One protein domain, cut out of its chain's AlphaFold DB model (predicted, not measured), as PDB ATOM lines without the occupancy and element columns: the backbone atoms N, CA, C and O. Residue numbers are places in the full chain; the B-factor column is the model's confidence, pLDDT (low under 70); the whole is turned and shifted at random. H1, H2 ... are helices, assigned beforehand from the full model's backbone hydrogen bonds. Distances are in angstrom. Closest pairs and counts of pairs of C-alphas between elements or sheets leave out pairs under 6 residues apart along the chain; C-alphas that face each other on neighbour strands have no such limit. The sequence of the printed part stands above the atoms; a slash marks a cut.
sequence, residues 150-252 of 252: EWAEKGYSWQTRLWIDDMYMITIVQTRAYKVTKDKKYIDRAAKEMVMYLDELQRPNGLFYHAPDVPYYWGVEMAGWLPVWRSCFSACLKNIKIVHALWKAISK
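This is residues 150 to 252 of the 252 residues of an uncharacterized protein of Bacteroides ovatus (strain ATCC 8483 / DSM 1896 / JCM 5824 / BCRC 10623 / CCUG 4943 / NCTC 11153) (UniProt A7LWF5). The core is a hairpin of two long helices, H2 and H3, with H5 crossing over one side of it and H6 folding back along H3. Short H1 lies away from the other helices, and short H4 and the long stretch of residues 202 to 218 lie at the hairpin end away from its tight turn. The printed part has 103 residues with six named helices, H1 to H6 in order, no named strand, and the class all helix. The whole is compact, with a radius of gyration of the C-alphas of 13.0 A, and spans 37 by 28 by 23 A.

Begin at H1, residues 150 to 153, apart from the other helices. Next find the hairpin of H2, residues 164 to 181, and H3, residues 184 to 201; they touch, closest at the C-alphas of Thr 171 and Ala 190, 4.7 A, and run opposite ways at a shallow tilt of 14 degrees. H4, residues 219 to 224, is close to H2 but not clearly touching, with closest C-alphas Asp 165 and Glu 221 6.9 A apart. H5, residues 226 to 236, touches residues 187 to 194 of H3 at a steep tilt of 52 degrees, with closest C-alphas Ala 191 and Cys 232 6.7 A apart. It also touches residues 168 to 175 of H2 at a steep tilt of 47 degrees, with closest C-alphas Ile 172 and Val 228 6.7 A apart. H6, residues 240 to 250, touches residues 191 to 199 of H3 at a shallow tilt of 24 degrees, with closest C-alphas Asp 199 and Ala 249 5.7 A apart. H3, H4, H5 and H6 have every O i to N i+4 pair within hydrogen-bond range, H2 has 11 of 14, and H1 is too short for such a pair.

Find C-alpha 164 at (30.806, 93.664, 33.192); from there H2 runs 26.4 A. H3 runs 25.5 A to C-alpha 201 at (36.303, 98.448, 31.766). H5 is 14.8 A long, and H6 runs 15.2 A to C-alpha 250 at (44.138, 93.217, 25.578).

The farthest C-alphas, of Thr 181 and Pro 215, are 37.4 A apart. The printed part has no cut, and the link from H3 to H4 is long. Look at residues 218 to 252 with care: their pLDDT is under 70.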
ATOM      1  N   GLU A 150      20.919 106.320  22.532       95.00
ATOM      2  CA  GLU A 150      22.301 106.737  22.268       95.00
ATOM      3  C   GLU A 150      23.212 105.543  21.949       95.00
ATOM      4  O   GLU A 150      24.029 105.611  21.027       95.00
ATOM      5  N   TRP A 151      23.072 104.427  22.672       95.62
ATOM      6  CA  TRP A 151      23.828 103.205  22.380       95.62
ATOM      7  C   TRP A 151      23.447 102.583  21.039       95.62
ATOM      8  O   TRP A 151      24.331 102.206  20.261       95.62
ATOM      9  N   ALA A 152      22.151 102.541  20.731       94.88
ATOM     10  CA  ALA A 152      21.661 102.053  19.449       94.88
ATOM     11  C   ALA A 152      22.163 102.906  18.270       94.88
ATOM     12  O   ALA A 152      22.587 102.361  17.253       94.88
ATOM     13  N   GLU A 153      22.181 104.234  18.414       94.69
ATOM     14  CA  GLU A 153      22.695 105.175  17.406       94.69
ATOM     15  C   GLU A 153      24.210 105.007  17.179       94.69
ATOM     16  O   GLU A 153      24.689 105.116  16.049       94.69
ATOM     17  N   LYS A 154      24.969 104.633  18.218       94.75
ATOM     18  CA  LYS A 154      26.386 104.223  18.113       94.75
ATOM     19  C   LYS A 154      26.565 102.821  17.491       94.75
ATOM     20  O   LYS A 154      27.688 102.370  17.223       94.75
ATOM     21  N   GLY A 155      25.464 102.117  17.228       93.88
ATOM     22  CA  GLY A 155      25.425 100.783  16.636       93.88
ATOM     23  C   GLY A 155      25.866  99.672  17.589       93.88
ATOM     24  O   GLY A 155      26.437  98.686  17.113       93.88
ATOM     25  N   TYR A 156      25.678  99.868  18.893       96.12
ATOM     26  CA  TYR A 156      25.796  98.853  19.943       96.12
ATOM     27  C   TYR A 156      24.397  98.333  20.310       96.12
ATOM     28  O   TYR A 156      23.393  98.829  19.788       96.12
ATOM     29  N   SER A 157      24.314  97.335  21.185       96.56
ATOM     30  CA  SER A 157      23.039  96.911  21.761       96.56
ATOM     31  C   SER A 157      22.407  98.079  22.510       96.56
ATOM     32  O   SER A 157      23.067  98.738  23.318       96.56
ATOM     33  N   TRP A 158      21.111  98.312  22.305       95.88
ATOM     34  CA  TRP A 158      20.382  99.327  23.077       95.88
ATOM     35  C   TRP A 158      20.317  98.974  24.572       95.88
ATOM     36  O   TRP A 158      20.053  99.841  25.397       95.88
ATOM     37  N   GLN A 159      20.596  97.713  24.924       94.56
ATOM     38  CA  GLN A 159      20.630  97.205  26.297       94.56
ATOM     39  C   GLN A 159      21.970  97.453  27.012       94.56
ATOM     40  O   GLN A 159      22.156  96.968  28.124       94.56
ATOM     41  N   THR A 160      22.918  98.147  26.378       94.25
ATOM     42  CA  THR A 160      24.248  98.424  26.940       94.25
ATOM     43  C   THR A 160      24.155  99.300  28.186       94.25
ATOM     44  O   THR A 160      23.651 100.423  28.123       94.25
ATOM     45  N   ARG A 161      24.701  98.822  29.312       92.75
ATOM     46  CA  ARG A 161      24.804  99.595  30.567       92.75
ATOM     47  C   ARG A 161      26.241  99.792  31.045       92.75
ATOM     48  O   ARG A 161      26.442 100.484  32.035       92.75
ATOM     49  N   LEU A 162      27.226  99.201  30.359       90.81
ATOM     50  CA  LEU A 162      28.630  99.123  30.795       90.81
ATOM     51  C   LEU A 162      28.838  98.377  32.124       90.81
ATOM     52  O   LEU A 162      29.803  98.637  32.834       90.81
ATOM     53  N   TRP A 163      27.969  97.416  32.441       89.88
ATOM     54  CA  TRP A 163      28.204  96.460  33.524       89.88
ATOM     55  C   TRP A 163      28.946  95.247  32.982       89.88
ATOM     56  O   TRP A 163      28.569  94.710  31.941       89.88
ATOM     57  N   ILE A 164      29.986  94.785  33.668       85.56
ATOM     58  CA  ILE A 164      30.806  93.664  33.192       85.56
ATOM     59  C   ILE A 164      29.981  92.393  32.908       85.56
ATOM     60  O   ILE A 164      30.301  91.644  31.985       85.56
ATOM     61  N   ASP A 165      28.873  92.183  33.620       87.25
ATOM     62  CA  ASP A 165      27.902  91.117  33.366       87.25
ATOM     63  C   ASP A 165      27.298  91.194  31.959       87.25
ATOM     64  O   ASP A 165      27.223  90.180  31.259       87.25
ATOM     65  N   ASP A 166      26.929  92.391  31.493       90.12
ATOM     66  CA  ASP A 166      26.353  92.610  30.160       90.12
ATOM     67  C   ASP A 166      27.297  92.127  29.062       90.12
ATOM     68  O   ASP A 166      26.854  91.582  28.045       90.12
ATOM     69  N   MET A 167      28.608  92.276  29.290       86.69
ATOM     70  CA  MET A 167      29.639  91.816  28.367       86.69
ATOM     71  C   MET A 167      29.510  90.315  28.103       86.69
ATOM     72  O   MET A 167      29.767  89.859  26.989       86.69
ATOM     73  N   TYR A 168      29.073  89.531  29.088       87.62
ATOM     74  CA  TYR A 168      28.702  88.143  28.865       87.62
ATOM     75  C   TYR A 168      27.273  87.999  28.335       87.62
ATOM     76  O   TYR A 168      27.064  87.307  27.337       87.62
ATOM     77  N   MET A 169      26.287  88.614  28.996       92.00
ATOM     78  CA  MET A 169      24.860  88.386  28.731       92.00
ATOM     79  C   MET A 169      24.461  88.731  27.293       92.00
ATOM     80  O   MET A 169      23.695  87.998  26.665       92.00
ATOM     81  N   ILE A 170      25.010  89.815  26.741       93.62
ATOM     82  CA  ILE A 170      24.785  90.207  25.349       93.62
ATOM     83  C   ILE A 170      25.501  89.227  24.419       93.62
ATOM     84  O   ILE A 170      24.908  88.639  23.514       93.62
ATOM     85  N   THR A 171      26.788  88.990  24.658       92.25
ATOM     86  CA  THR A 171      27.626  88.265  23.696       92.25
ATOM     87  C   THR A 171      27.336  86.768  23.643       92.25
ATOM     88  O   THR A 171      27.508  86.157  22.582       92.25
ATOM     89  N   ILE A 172      26.840  86.155  24.724       93.31
ATOM     90  CA  ILE A 172      26.497  84.729  24.737       93.31
ATOM     91  C   ILE A 172      25.348  84.419  23.777       93.31
ATOM     92  O   ILE A 172      25.462  83.484  22.982       93.31
ATOM     93  N   VAL A 173      24.278  85.218  23.782       95.19
ATOM     94  CA  VAL A 173      23.114  85.000  22.910       95.19
ATOM     95  C   VAL A 173      23.516  85.181  21.455       95.19
ATOM     96  O   VAL A 173      23.239  84.313  20.628       95.19
ATOM     97  N   GLN A 174      24.260  86.248  21.157       96.25
ATOM     98  CA  GLN A 174      24.796  86.502  19.821       96.25
ATOM     99  C   GLN A 174      25.709  85.356  19.346       96.25
ATOM    100  O   GLN A 174      25.587  84.859  18.226       96.25
ATOM    101  N   THR A 175      26.589  84.850  20.211       93.44
ATOM    102  CA  THR A 175      27.487  83.738  19.864       93.44
ATOM    103  C   THR A 175      26.718  82.451  19.586       93.44
ATOM    104  O   THR A 175      27.053  81.720  18.647       93.44
ATOM    105  N   ARG A 176      25.676  82.150  20.372       94.50
ATOM    106  CA  ARG A 176      24.808  80.996  20.103       94.50
ATOM    107  C   ARG A 176      24.017  81.189  18.817       94.50
ATOM    108  O   ARG A 176      24.008  80.272  17.998       94.50
ATOM    109  N   ALA A 177      23.483  82.381  18.568       97.25
ATOM    110  CA  ALA A 177      22.790  82.697  17.325       97.25
ATOM    111  C   ALA A 177      23.709  82.482  16.118       97.25
ATOM    112  O   ALA A 177      23.341  81.747  15.206       97.25
ATOM    113  N   TYR A 178      24.952  82.970  16.153       96.31
ATOM    114  CA  TYR A 178      25.941  82.688  15.110       96.31
ATOM    115  C   TYR A 178      26.215  81.188  14.940       96.31
ATOM    116  O   TYR A 178      26.267  80.686  13.817       96.31
ATOM    117  N   LYS A 179      26.388  80.427  16.030       94.56
ATOM    118  CA  LYS A 179      26.633  78.978  15.928       94.56
ATOM    119  C   LYS A 179      25.485  78.254  15.223       94.56
ATOM    120  O   LYS A 179      25.771  77.331  14.456       94.56
ATOM    121  N   VAL A 180      24.253  78.693  15.465       96.19
ATOM    122  CA  VAL A 180      23.009  78.148  14.909       96.19
ATOM    123  C   VAL A 180      22.765  78.595  13.463       96.19
ATOM    124  O   VAL A 180      22.401  77.774  12.622       96.19
ATOM    125  N   THR A 181      22.953  79.875  13.144       96.88
ATOM    126  CA  THR A 181      22.597  80.457  11.837       96.88
ATOM    127  C   THR A 181      23.756  80.535  10.851       96.88
ATOM    128  O   THR A 181      23.517  80.527   9.648       96.88
ATOM    129  N   LYS A 182      24.995  80.617  11.350       94.69
ATOM    130  CA  LYS A 182      26.210  81.001  10.607       94.69
ATOM    131  C   LYS A 182      26.165  82.406   9.998       94.69
ATOM    132  O   LYS A 182      27.056  82.756   9.227       94.69
ATOM    133  N   ASP A 183      25.189  83.225  10.382       96.50
ATOM    134  CA  ASP A 183      25.091  84.616   9.955       96.50
ATOM    135  C   ASP A 183      26.102  85.475  10.724       96.50
ATOM    136  O   ASP A 183      26.056  85.589  11.954       96.50
ATOM    137  N   LYS A 184      27.031  86.079   9.979       93.88
ATOM    138  CA  LYS A 184      28.132  86.869  10.535       93.88
ATOM    139  C   LYS A 184      27.655  88.075  11.337       93.88
ATOM    140  O   LYS A 184      28.369  88.471  12.254       93.88
ATOM    141  N   LYS A 185      26.448  88.601  11.078       95.88
ATOM    142  CA  LYS A 185      25.925  89.757  11.820       95.88
ATOM    143  C   LYS A 185      25.991  89.533  13.333       95.88
ATOM    144  O   LYS A 185      26.372  90.439  14.061       95.88
ATOM    145  N   TYR A 186      25.679  88.322  13.804       95.81
ATOM    146  CA  TYR A 186      25.644  88.020  15.233       95.81
ATOM    147  C   TYR A 186      27.049  88.037  15.848       95.81
ATOM    148  O   TYR A 186      27.248  88.611  16.914       95.81
ATOM    149  N   ILE A 187      28.050  87.453  15.178       91.88
ATOM    150  CA  ILE A 187      29.412  87.458  15.725       91.88
ATOM    151  C   ILE A 187      30.061  88.841  15.619       91.88
ATOM    152  O   ILE A 187      30.748  89.245  16.550       91.88
ATOM    153  N   ASP A 188      29.792  89.593  14.549       91.19
ATOM    154  CA  ASP A 188      30.302  90.957  14.393       91.19
ATOM    155  C   ASP A 188      29.703  91.899  15.456       91.19
ATOM    156  O   ASP A 188      30.437  92.684  16.056       91.19
ATOM    157  N   ARG A 189      28.401  91.765  15.759       94.94
ATOM    158  CA  ARG A 189      27.726  92.441  16.883       94.94
ATOM    159  C   ARG A 189      28.396  92.117  18.218       94.94
ATOM    160  O   ARG A 189      28.846  93.024  18.908       94.94
ATOM    161  N   ALA A 190      28.528  90.827  18.543       91.44
ATOM    162  CA  ALA A 190      29.142  90.373  19.793       91.44
ATOM    163  C   ALA A 190      30.568  90.909  19.971       91.44
ATOM    164  O   ALA A 190      30.961  91.321  21.059       91.44
ATOM    165  N   ALA A 191      31.350  90.896  18.895       88.50
ATOM    166  CA  ALA A 191      32.729  91.333  18.922       88.50
ATOM    167  C   ALA A 191      32.866  92.840  19.105       88.50
ATOM    168  O   ALA A 191      33.725  93.288  19.861       88.50
ATOM    169  N   LYS A 192      32.032  93.615  18.404       91.25
ATOM    170  CA  LYS A 192      32.009  95.070  18.526       91.25
ATOM    171  C   LYS A 192      31.654  95.473  19.959       91.25
ATOM    172  O   LYS A 192      32.343  96.318  20.521       91.25
ATOM    173  N   GLU A 193      30.662  94.811  20.556       92.12
ATOM    174  CA  GLU A 193      30.308  94.991  21.966       92.12
ATOM    175  C   GLU A 193      31.492  94.680  22.883       92.12
ATOM    176  O   GLU A 193      31.879  95.502  23.705       92.12
ATOM    177  N   MET A 194      32.119  93.518  22.690       88.50
ATOM    178  CA  MET A 194      33.246  93.065  23.505       88.50
ATOM    179  C   MET A 194      34.413  94.054  23.466       88.50
ATOM    180  O   MET A 194      34.917  94.429  24.514       88.50
ATOM    181  N   VAL A 195      34.834  94.503  22.276       88.12
ATOM    182  CA  VAL A 195      35.923  95.487  22.130       88.12
ATOM    183  C   VAL A 195      35.623  96.743  22.940       88.12
ATOM    184  O   VAL A 195      36.493  97.217  23.664       88.12
ATOM    185  N   MET A 196      34.397  97.256  22.836       91.38
ATOM    186  CA  MET A 196      33.990  98.466  23.537       91.38
ATOM    187  C   MET A 196      34.020  98.270  25.058       91.38
ATOM    188  O   MET A 196      34.648  99.060  25.753       91.38
ATOM    189  N   TYR A 197      33.452  97.182  25.583       89.81
ATOM    190  CA  TYR A 197      33.498  96.908  27.023       89.81
ATOM    191  C   TYR A 197      34.930  96.691  27.538       89.81
ATOM    192  O   TYR A 197      35.257  97.140  28.635       89.81
ATOM    193  N   LEU A 198      35.802  96.034  26.763       85.81
ATOM    194  CA  LEU A 198      37.216  95.886  27.118       85.81
ATOM    195  C   LEU A 198      37.905  97.253  27.188       85.81
ATOM    196  O   LEU A 198      38.587  97.539  28.167       85.81
ATOM    197  N   ASP A 199      37.699  98.113  26.190       87.19
ATOM    198  CA  ASP A 199      38.292  99.451  26.170       87.19
ATOM    199  C   ASP A 199      37.823 100.324  27.344       87.19
ATOM    200  O   ASP A 199      38.629 101.093  27.876       87.19
ATOM    201  N   GLU A 200      36.565 100.176  27.767       88.19
ATOM    202  CA  GLU A 200      35.960 100.972  28.838       88.19
ATOM    203  C   GLU A 200      36.202 100.412  30.247       88.19
ATOM    204  O   GLU A 200      36.346 101.194  31.186       88.19
ATOM    205  N   LEU A 201      36.265  99.086  30.437       87.12
ATOM    206  CA  LEU A 201      36.303  98.448  31.766       87.12
ATOM    207  C   LEU A 201      37.656  97.818  32.117       87.12
ATOM    208  O   LEU A 201      38.015  97.801  33.301       87.12
ATOM    209  N   GLN A 202      38.446  97.367  31.138       84.56
ATOM    210  CA  GLN A 202      39.739  96.724  31.397       84.56
ATOM    211  C   GLN A 202      40.749  97.716  31.984       84.56
ATOM    212  O   GLN A 202      40.873  98.857  31.537       84.56
ATOM    213  N   ARG A 203      41.480  97.277  33.006       85.50
ATOM    214  CA  ARG A 203      42.554  98.025  33.662       85.50
ATOM    215  C   ARG A 203      43.928  97.475  33.254       85.50
ATOM    216  O   ARG A 203      44.019  96.299  32.907       85.50
ATOM    217  N   PRO A 204      45.013  98.267  33.382       82.31
ATOM    218  CA  PRO A 204      46.374  97.836  33.017       82.31
ATOM    219  C   PRO A 204      46.899  96.604  33.774       82.31
ATOM    220  O   PRO A 204      47.881  95.986  33.385       82.31
ATOM    221  N   ASN A 205      46.269  96.234  34.892       80.00
ATOM    222  CA  ASN A 205      46.583  95.006  35.628       80.00
ATOM    223  C   ASN A 205      45.873  93.760  35.053       80.00
ATOM    224  O   ASN A 205      45.952  92.688  35.652       80.00
ATOM    225  N   GLY A 206      45.152  93.894  33.936       77.00
ATOM    226  CA  GLY A 206      44.365  92.833  33.307       77.00
ATOM    227  C   GLY A 206      43.029  92.532  33.996       77.00
ATOM    228  O   GLY A 206      42.306  91.645  33.546       77.00
ATOM    229  N   LEU A 207      42.697  93.248  35.073       81.56
ATOM    230  CA  LEU A 207      41.423  93.130  35.776       81.56
ATOM    231  C   LEU A 207      40.398  94.119  35.206       81.56
ATOM    232  O   LEU A 207      40.739  95.067  34.503       81.56
ATOM    233  N   PHE A 208      39.131  93.914  35.539       82.56
ATOM    234  CA  PHE A 208      38.008  94.722  35.069       82.56
ATOM    235  C   PHE A 208      37.333  95.421  36.239       82.56
ATOM    236  O   PHE A 208      37.127  94.805  37.286       82.56
ATOM    237  N   TYR A 209      36.971  96.686  36.057       84.00
ATOM    238  CA  TYR A 209      35.980  97.297  36.936       84.00
ATOM    239  C   TYR A 209      34.603  96.695  36.672       84.00
ATOM    240  O   TYR A 209      34.285  96.352  35.532       84.00
ATOM    241  N   HIS A 210      33.803  96.574  37.729       82.75
ATOM    242  CA  HIS A 210      32.444  96.050  37.637       82.75
ATOM    243  C   HIS A 210      31.547  96.948  36.767       82.75
ATOM    244  O   HIS A 210      30.816  96.462  35.906       82.75
ATOM    245  N   ALA A 211      31.678  98.264  36.940       85.81
ATOM    246  CA  ALA A 211      31.111  99.303  36.083       85.81
ATOM    247  C   ALA A 211      32.001 100.564  36.161       85.81
ATOM    248  O   ALA A 211      32.833 100.654  37.073       85.81
ATOM    249  N   PRO A 212      31.866 101.557  35.259       84.12
ATOM    250  CA  PRO A 212      32.700 102.764  35.287       84.12
ATOM    251  C   PRO A 212      32.591 103.556  36.600       84.12
ATOM    252  O   PRO A 212      33.561 104.167  37.043       84.12
ATOM    253  N   ASP A 213      31.417 103.524  37.229       85.38
ATOM    254  CA  ASP A 213      31.083 104.166  38.502       85.38
ATOM    255  C   ASP A 213      31.293 103.256  39.727       85.38
ATOM    256  O   ASP A 213      31.207 103.718  40.866       85.38
ATOM    257  N   VAL A 214      31.631 101.978  39.515       84.44
ATOM    258  CA  VAL A 214      31.847 100.968  40.563       84.44
ATOM    259  C   VAL A 214      33.232 100.323  40.372       84.44
ATOM    260  O   VAL A 214      33.339  99.222  39.822       84.44
ATOM    261  N   PRO A 215      34.326 100.979  40.818       82.56
ATOM    262  CA  PRO A 215      35.705 100.578  40.518       82.56
ATOM    263  C   PRO A 215      36.214  99.432  41.414       82.56
ATOM    264  O   PRO A 215      37.331  99.472  41.931       82.56
ATOM    265  N   TYR A 216      35.390  98.404  41.617       82.81
ATOM    266  CA  TYR A 216      35.757  97.189  42.342       82.81
ATOM    267  C   TYR A 216      36.058  96.046  41.372       82.81
ATOM    268  O   TYR A 216      35.423  95.908  40.328       82.81
ATOM    269  N   TYR A 217      37.033  95.216  41.744       79.12
ATOM    270  CA  TYR A 217      37.406  94.003  41.025       79.12
ATOM    271  C   TYR A 217      36.650  92.811  41.622       79.12
ATOM    272  O   TYR A 217      36.988  92.362  42.720       79.12
ATOM    273  N   TRP A 218      35.640  92.281  40.929       64.94
ATOM    274  CA  TRP A 218      34.879  91.132  41.427       64.94
ATOM    275  C   TRP A 218      35.374  89.813  40.813       64.94
ATOM    276  O   TRP A 218      35.395  89.621  39.598       64.94
ATOM    277  N   GLY A 219      35.776  88.865  41.666       54.88
ATOM    278  CA  GLY A 219      36.378  87.598  41.229       54.88
ATOM    279  C   GLY A 219      35.446  86.652  40.454       54.88
ATOM    280  O   GLY A 219      35.932  85.845  39.661       54.88
ATOM    281  N   VAL A 220      34.124  86.753  40.648       53.16
ATOM    282  CA  VAL A 220      33.128  85.906  39.957       53.16
ATOM    283  C   VAL A 220      33.125  86.196  38.456       53.16
ATOM    284  O   VAL A 220      33.167  85.273  37.638       53.16
ATOM    285  N   GLU A 221      33.163  87.475  38.092       51.41
ATOM    286  CA  GLU A 221      33.084  87.917  36.701       51.41
ATOM    287  C   GLU A 221      34.385  87.654  35.935       51.41
ATOM    288  O   GLU A 221      34.369  87.324  34.749       51.41
ATOM    289  N   MET A 222      35.529  87.717  36.621       44.72
ATOM    290  CA  MET A 222      36.832  87.527  35.986       44.72
ATOM    291  C   MET A 222      37.102  86.078  35.596       44.72
ATOM    292  O   MET A 222      37.683  85.852  34.544       44.72
ATOM    293  N   ALA A 223      36.682  85.086  36.390       48.19
ATOM    294  CA  ALA A 223      36.924  83.671  36.085       48.19
ATOM    295  C   ALA A 223      35.770  83.004  35.309       48.19
ATOM    296  O   ALA A 223      36.018  82.148  34.455       48.19
ATOM    297  N   GLY A 224      34.518  83.391  35.587       48.12
ATOM    298  CA  GLY A 224      33.322  82.726  35.056       48.12
ATOM    299  C   GLY A 224      33.002  83.051  33.593       48.12
ATOM    300  O   GLY A 224      32.534  82.181  32.854       48.12
ATOM    301  N   TRP A 225      33.297  84.273  33.140       54.88
ATOM    302  CA  TRP A 225      32.914  84.759  31.807       54.88
ATOM    303  C   TRP A 225      34.005  84.578  30.732       54.88
ATOM    304  O   TRP A 225      33.698  84.478  29.535       54.88
ATOM    305  N   LEU A 226      35.269  84.427  31.149       53.75
ATOM    306  CA  LEU A 226      36.445  84.179  30.299       53.75
ATOM    307  C   LEU A 226      36.253  83.099  29.213       53.75
ATOM    308  O   LEU A 226      36.736  83.299  28.095       53.75
ATOM    309  N   PRO A 227      35.584  81.951  29.461       54.78
ATOM    310  CA  PRO A 227      35.389  80.928  28.430       54.78
ATOM    311  C   PRO A 227      34.505  81.394  27.266       54.78
ATOM    312  O   PRO A 227      34.749  81.022  26.115       54.78
ATOM    313  N   VAL A 228      33.490  82.218  27.539       57.53
ATOM    314  CA  VAL A 228      32.628  82.794  26.494       57.53
ATOM    315  C   VAL A 228      33.351  83.904  25.761       57.53
ATOM    316  O   VAL A 228      33.276  83.944  24.532       57.53
ATOM    317  N   TRP A 229      34.156  84.698  26.468       61.81
ATOM    318  CA  TRP A 229      35.049  85.655  25.829       61.81
ATOM    319  C   TRP A 229      35.992  84.928  24.875       61.81
ATOM    320  O   TRP A 229      36.008  85.250  23.693       61.81
ATOM    321  N   ARG A 230      36.691  83.870  25.313       56.41
ATOM    322  CA  ARG A 230      37.572  83.055  24.450       56.41
ATOM    323  C   ARG A 230      36.845  82.456  23.245       56.41
ATOM    324  O   ARG A 230      37.427  82.399  22.163       56.41
ATOM    325  N   SER A 231      35.590  82.025  23.398       53.34
ATOM    326  CA  SER A 231      34.776  81.550  22.271       53.34
ATOM    327  C   SER A 231      34.441  82.677  21.291       53.34
ATOM    328  O   SER A 231      34.479  82.433  20.084       53.34
ATOM    329  N   CYS A 232      34.132  83.884  21.780       51.97
ATOM    330  CA  CYS A 232      33.960  85.072  20.942       51.97
ATOM    331  C   CYS A 232      35.273  85.405  20.234       51.97
ATOM    332  O   CYS A 232      35.295  85.439  19.009       51.97
ATOM    333  N   PHE A 233      36.382  85.532  20.970       56.84
ATOM    334  CA  PHE A 233      37.725  85.778  20.438       56.84
ATOM    335  C   PHE A 233      38.077  84.789  19.326       56.84
ATOM    336  O   PHE A 233      38.377  85.208  18.215       56.84
ATOM    337  N   SER A 234      37.965  83.482  19.579       56.34
ATOM    338  CA  SER A 234      38.281  82.439  18.597       56.34
ATOM    339  C   SER A 234      37.403  82.516  17.339       56.34
ATOM    340  O   SER A 234      37.891  82.356  16.220       56.34
ATOM    341  N   ALA A 235      36.114  82.834  17.492       52.28
ATOM    342  CA  ALA A 235      35.219  83.045  16.357       52.28
ATOM    343  C   ALA A 235      35.525  84.352  15.592       52.28
ATOM    344  O   ALA A 235      35.373  84.389  14.369       52.28
ATOM    345  N   CYS A 236      36.013  85.380  16.290       49.94
ATOM    346  CA  CYS A 236      36.400  86.685  15.749       49.94
ATOM    347  C   CYS A 236      37.793  86.706  15.113       49.94
ATOM    348  O   CYS A 236      38.052  87.582  14.292       49.94
ATOM    349  N   LEU A 237      38.665  85.726  15.404       50.38
ATOM    350  CA  LEU A 237      39.997  85.587  14.789       50.38
ATOM    351  C   LEU A 237      39.963  85.509  13.251       50.38
ATOM    352  O   LEU A 237      40.985  85.689  12.595       50.38
ATOM    353  N   LYS A 238      38.785  85.288  12.658       50.34
ATOM    354  CA  LYS A 238      38.561  85.311  11.206       50.34
ATOM    355  C   LYS A 238      38.302  86.714  10.629       50.34
ATOM    356  O   LYS A 238      38.188  86.836   9.413       50.34
ATOM    357  N   ASN A 239      38.194  87.758  11.457       52.72
ATOM    358  CA  ASN A 239      37.928  89.139  11.040       52.72
ATOM    359  C   ASN A 239      39.066  90.079  11.490       52.72
ATOM    360  O   ASN A 239      39.113  90.531  12.630       52.72
ATOM    361  N   ILE A 240      39.988  90.389  10.572       46.97
ATOM    362  CA  ILE A 240      41.266  91.074  10.854       46.97
ATOM    363  C   ILE A 240      41.110  92.432  11.562       46.97
ATOM    364  O   ILE A 240      41.938  92.783  12.400       46.97
ATOM    365  N   LYS A 241      40.043  93.189  11.265       50.34
ATOM    366  CA  LYS A 241      39.794  94.506  11.883       50.34
ATOM    367  C   LYS A 241      39.412  94.372  13.355       50.34
ATOM    368  O   LYS A 241      39.868  95.149  14.189       50.34
ATOM    369  N   ILE A 242      38.619  93.350  13.663       54.50
ATOM    370  CA  ILE A 242      38.188  93.018  15.019       54.50
ATOM    371  C   ILE A 242      39.368  92.449  15.809       54.50
ATOM    372  O   ILE A 242      39.593  92.857  16.942       54.50
ATOM    373  N   VAL A 243      40.183  91.585  15.195       52.81
ATOM    374  CA  VAL A 243      41.411  91.055  15.813       52.81
ATOM    375  C   VAL A 243      42.379  92.167  16.196       52.81
ATOM    376  O   VAL A 243      42.931  92.132  17.288       52.81
ATOM    377  N   HIS A 244      42.566  93.164  15.332       51.94
ATOM    378  CA  HIS A 244      43.458  94.283  15.624       51.94
ATOM    379  C   HIS A 244      42.947  95.143  16.791       51.94
ATOM    380  O   HIS A 244      43.726  95.510  17.667       51.94
ATOM    381  N   ALA A 245      41.640  95.426  16.835       57.91
ATOM    382  CA  ALA A 245      41.026  96.164  17.940       57.91
ATOM    383  C   ALA A 245      41.101  95.383  19.264       57.91
ATOM    384  O   ALA A 245      41.506  95.930  20.284       57.91
ATOM    385  N   LEU A 246      40.810  94.082  19.224       55.12
ATOM    386  CA  LEU A 246      40.901  93.178  20.369       55.12
ATOM    387  C   LEU A 246      42.338  93.023  20.884       55.12
ATOM    388  O   LEU A 246      42.559  93.051  22.090       55.12
ATOM    389  N   TRP A 247      43.321  92.892  19.989       54.34
ATOM    390  CA  TRP A 247      44.735  92.835  20.365       54.34
ATOM    391  C   TRP A 247      45.171  94.123  21.063       54.34
ATOM    392  O   TRP A 247      45.806  94.060  22.111       54.34
ATOM    393  N   LYS A 248      44.769  95.280  20.525       57.47
ATOM    394  CA  LYS A 248      45.055  96.593  21.113       57.47
ATOM    395  C   LYS A 248      44.389  96.787  22.481       57.47
ATOM    396  O   LYS A 248      44.986  97.431  23.337       57.47
ATOM    397  N   ALA A 249      43.184  96.252  22.681       56.16
ATOM    398  CA  ALA A 249      42.481  96.312  23.961       56.16
ATOM    399  C   ALA A 249      43.152  95.417  25.020       56.16
ATOM    400  O   ALA A 249      43.421  95.875  26.124       56.16
ATOM    401  N   ILE A 250      43.508  94.177  24.656       51.62
ATOM    402  CA  ILE A 250      44.138  93.217  25.578       51.62
ATOM    403  C   ILE A 250      45.578  93.608  25.942       51.62
ATOM    404  O   ILE A 250      46.035  93.264  27.026       51.62
ATOM    405  N   SER A 251      46.309  94.287  25.053       51.38
ATOM    406  CA  SER A 251      47.721  94.640  25.266       51.38
ATOM    407  C   SER A 251      47.957  95.884  26.137       51.38
ATOM    408  O   SER A 251      49.096  96.348  26.194       51.38
ATOM    409  N   LYS A 252      46.906  96.471  26.720       51.28
ATOM    410  CA  LYS A 252      47.002  97.582  27.682       51.28
ATOM    411  C   LYS A 252      47.347  97.066  29.074       51.28
ATOM    412  O   LYS A 252      48.090  97.792  29.769       51.28
TER     413      LYS A 252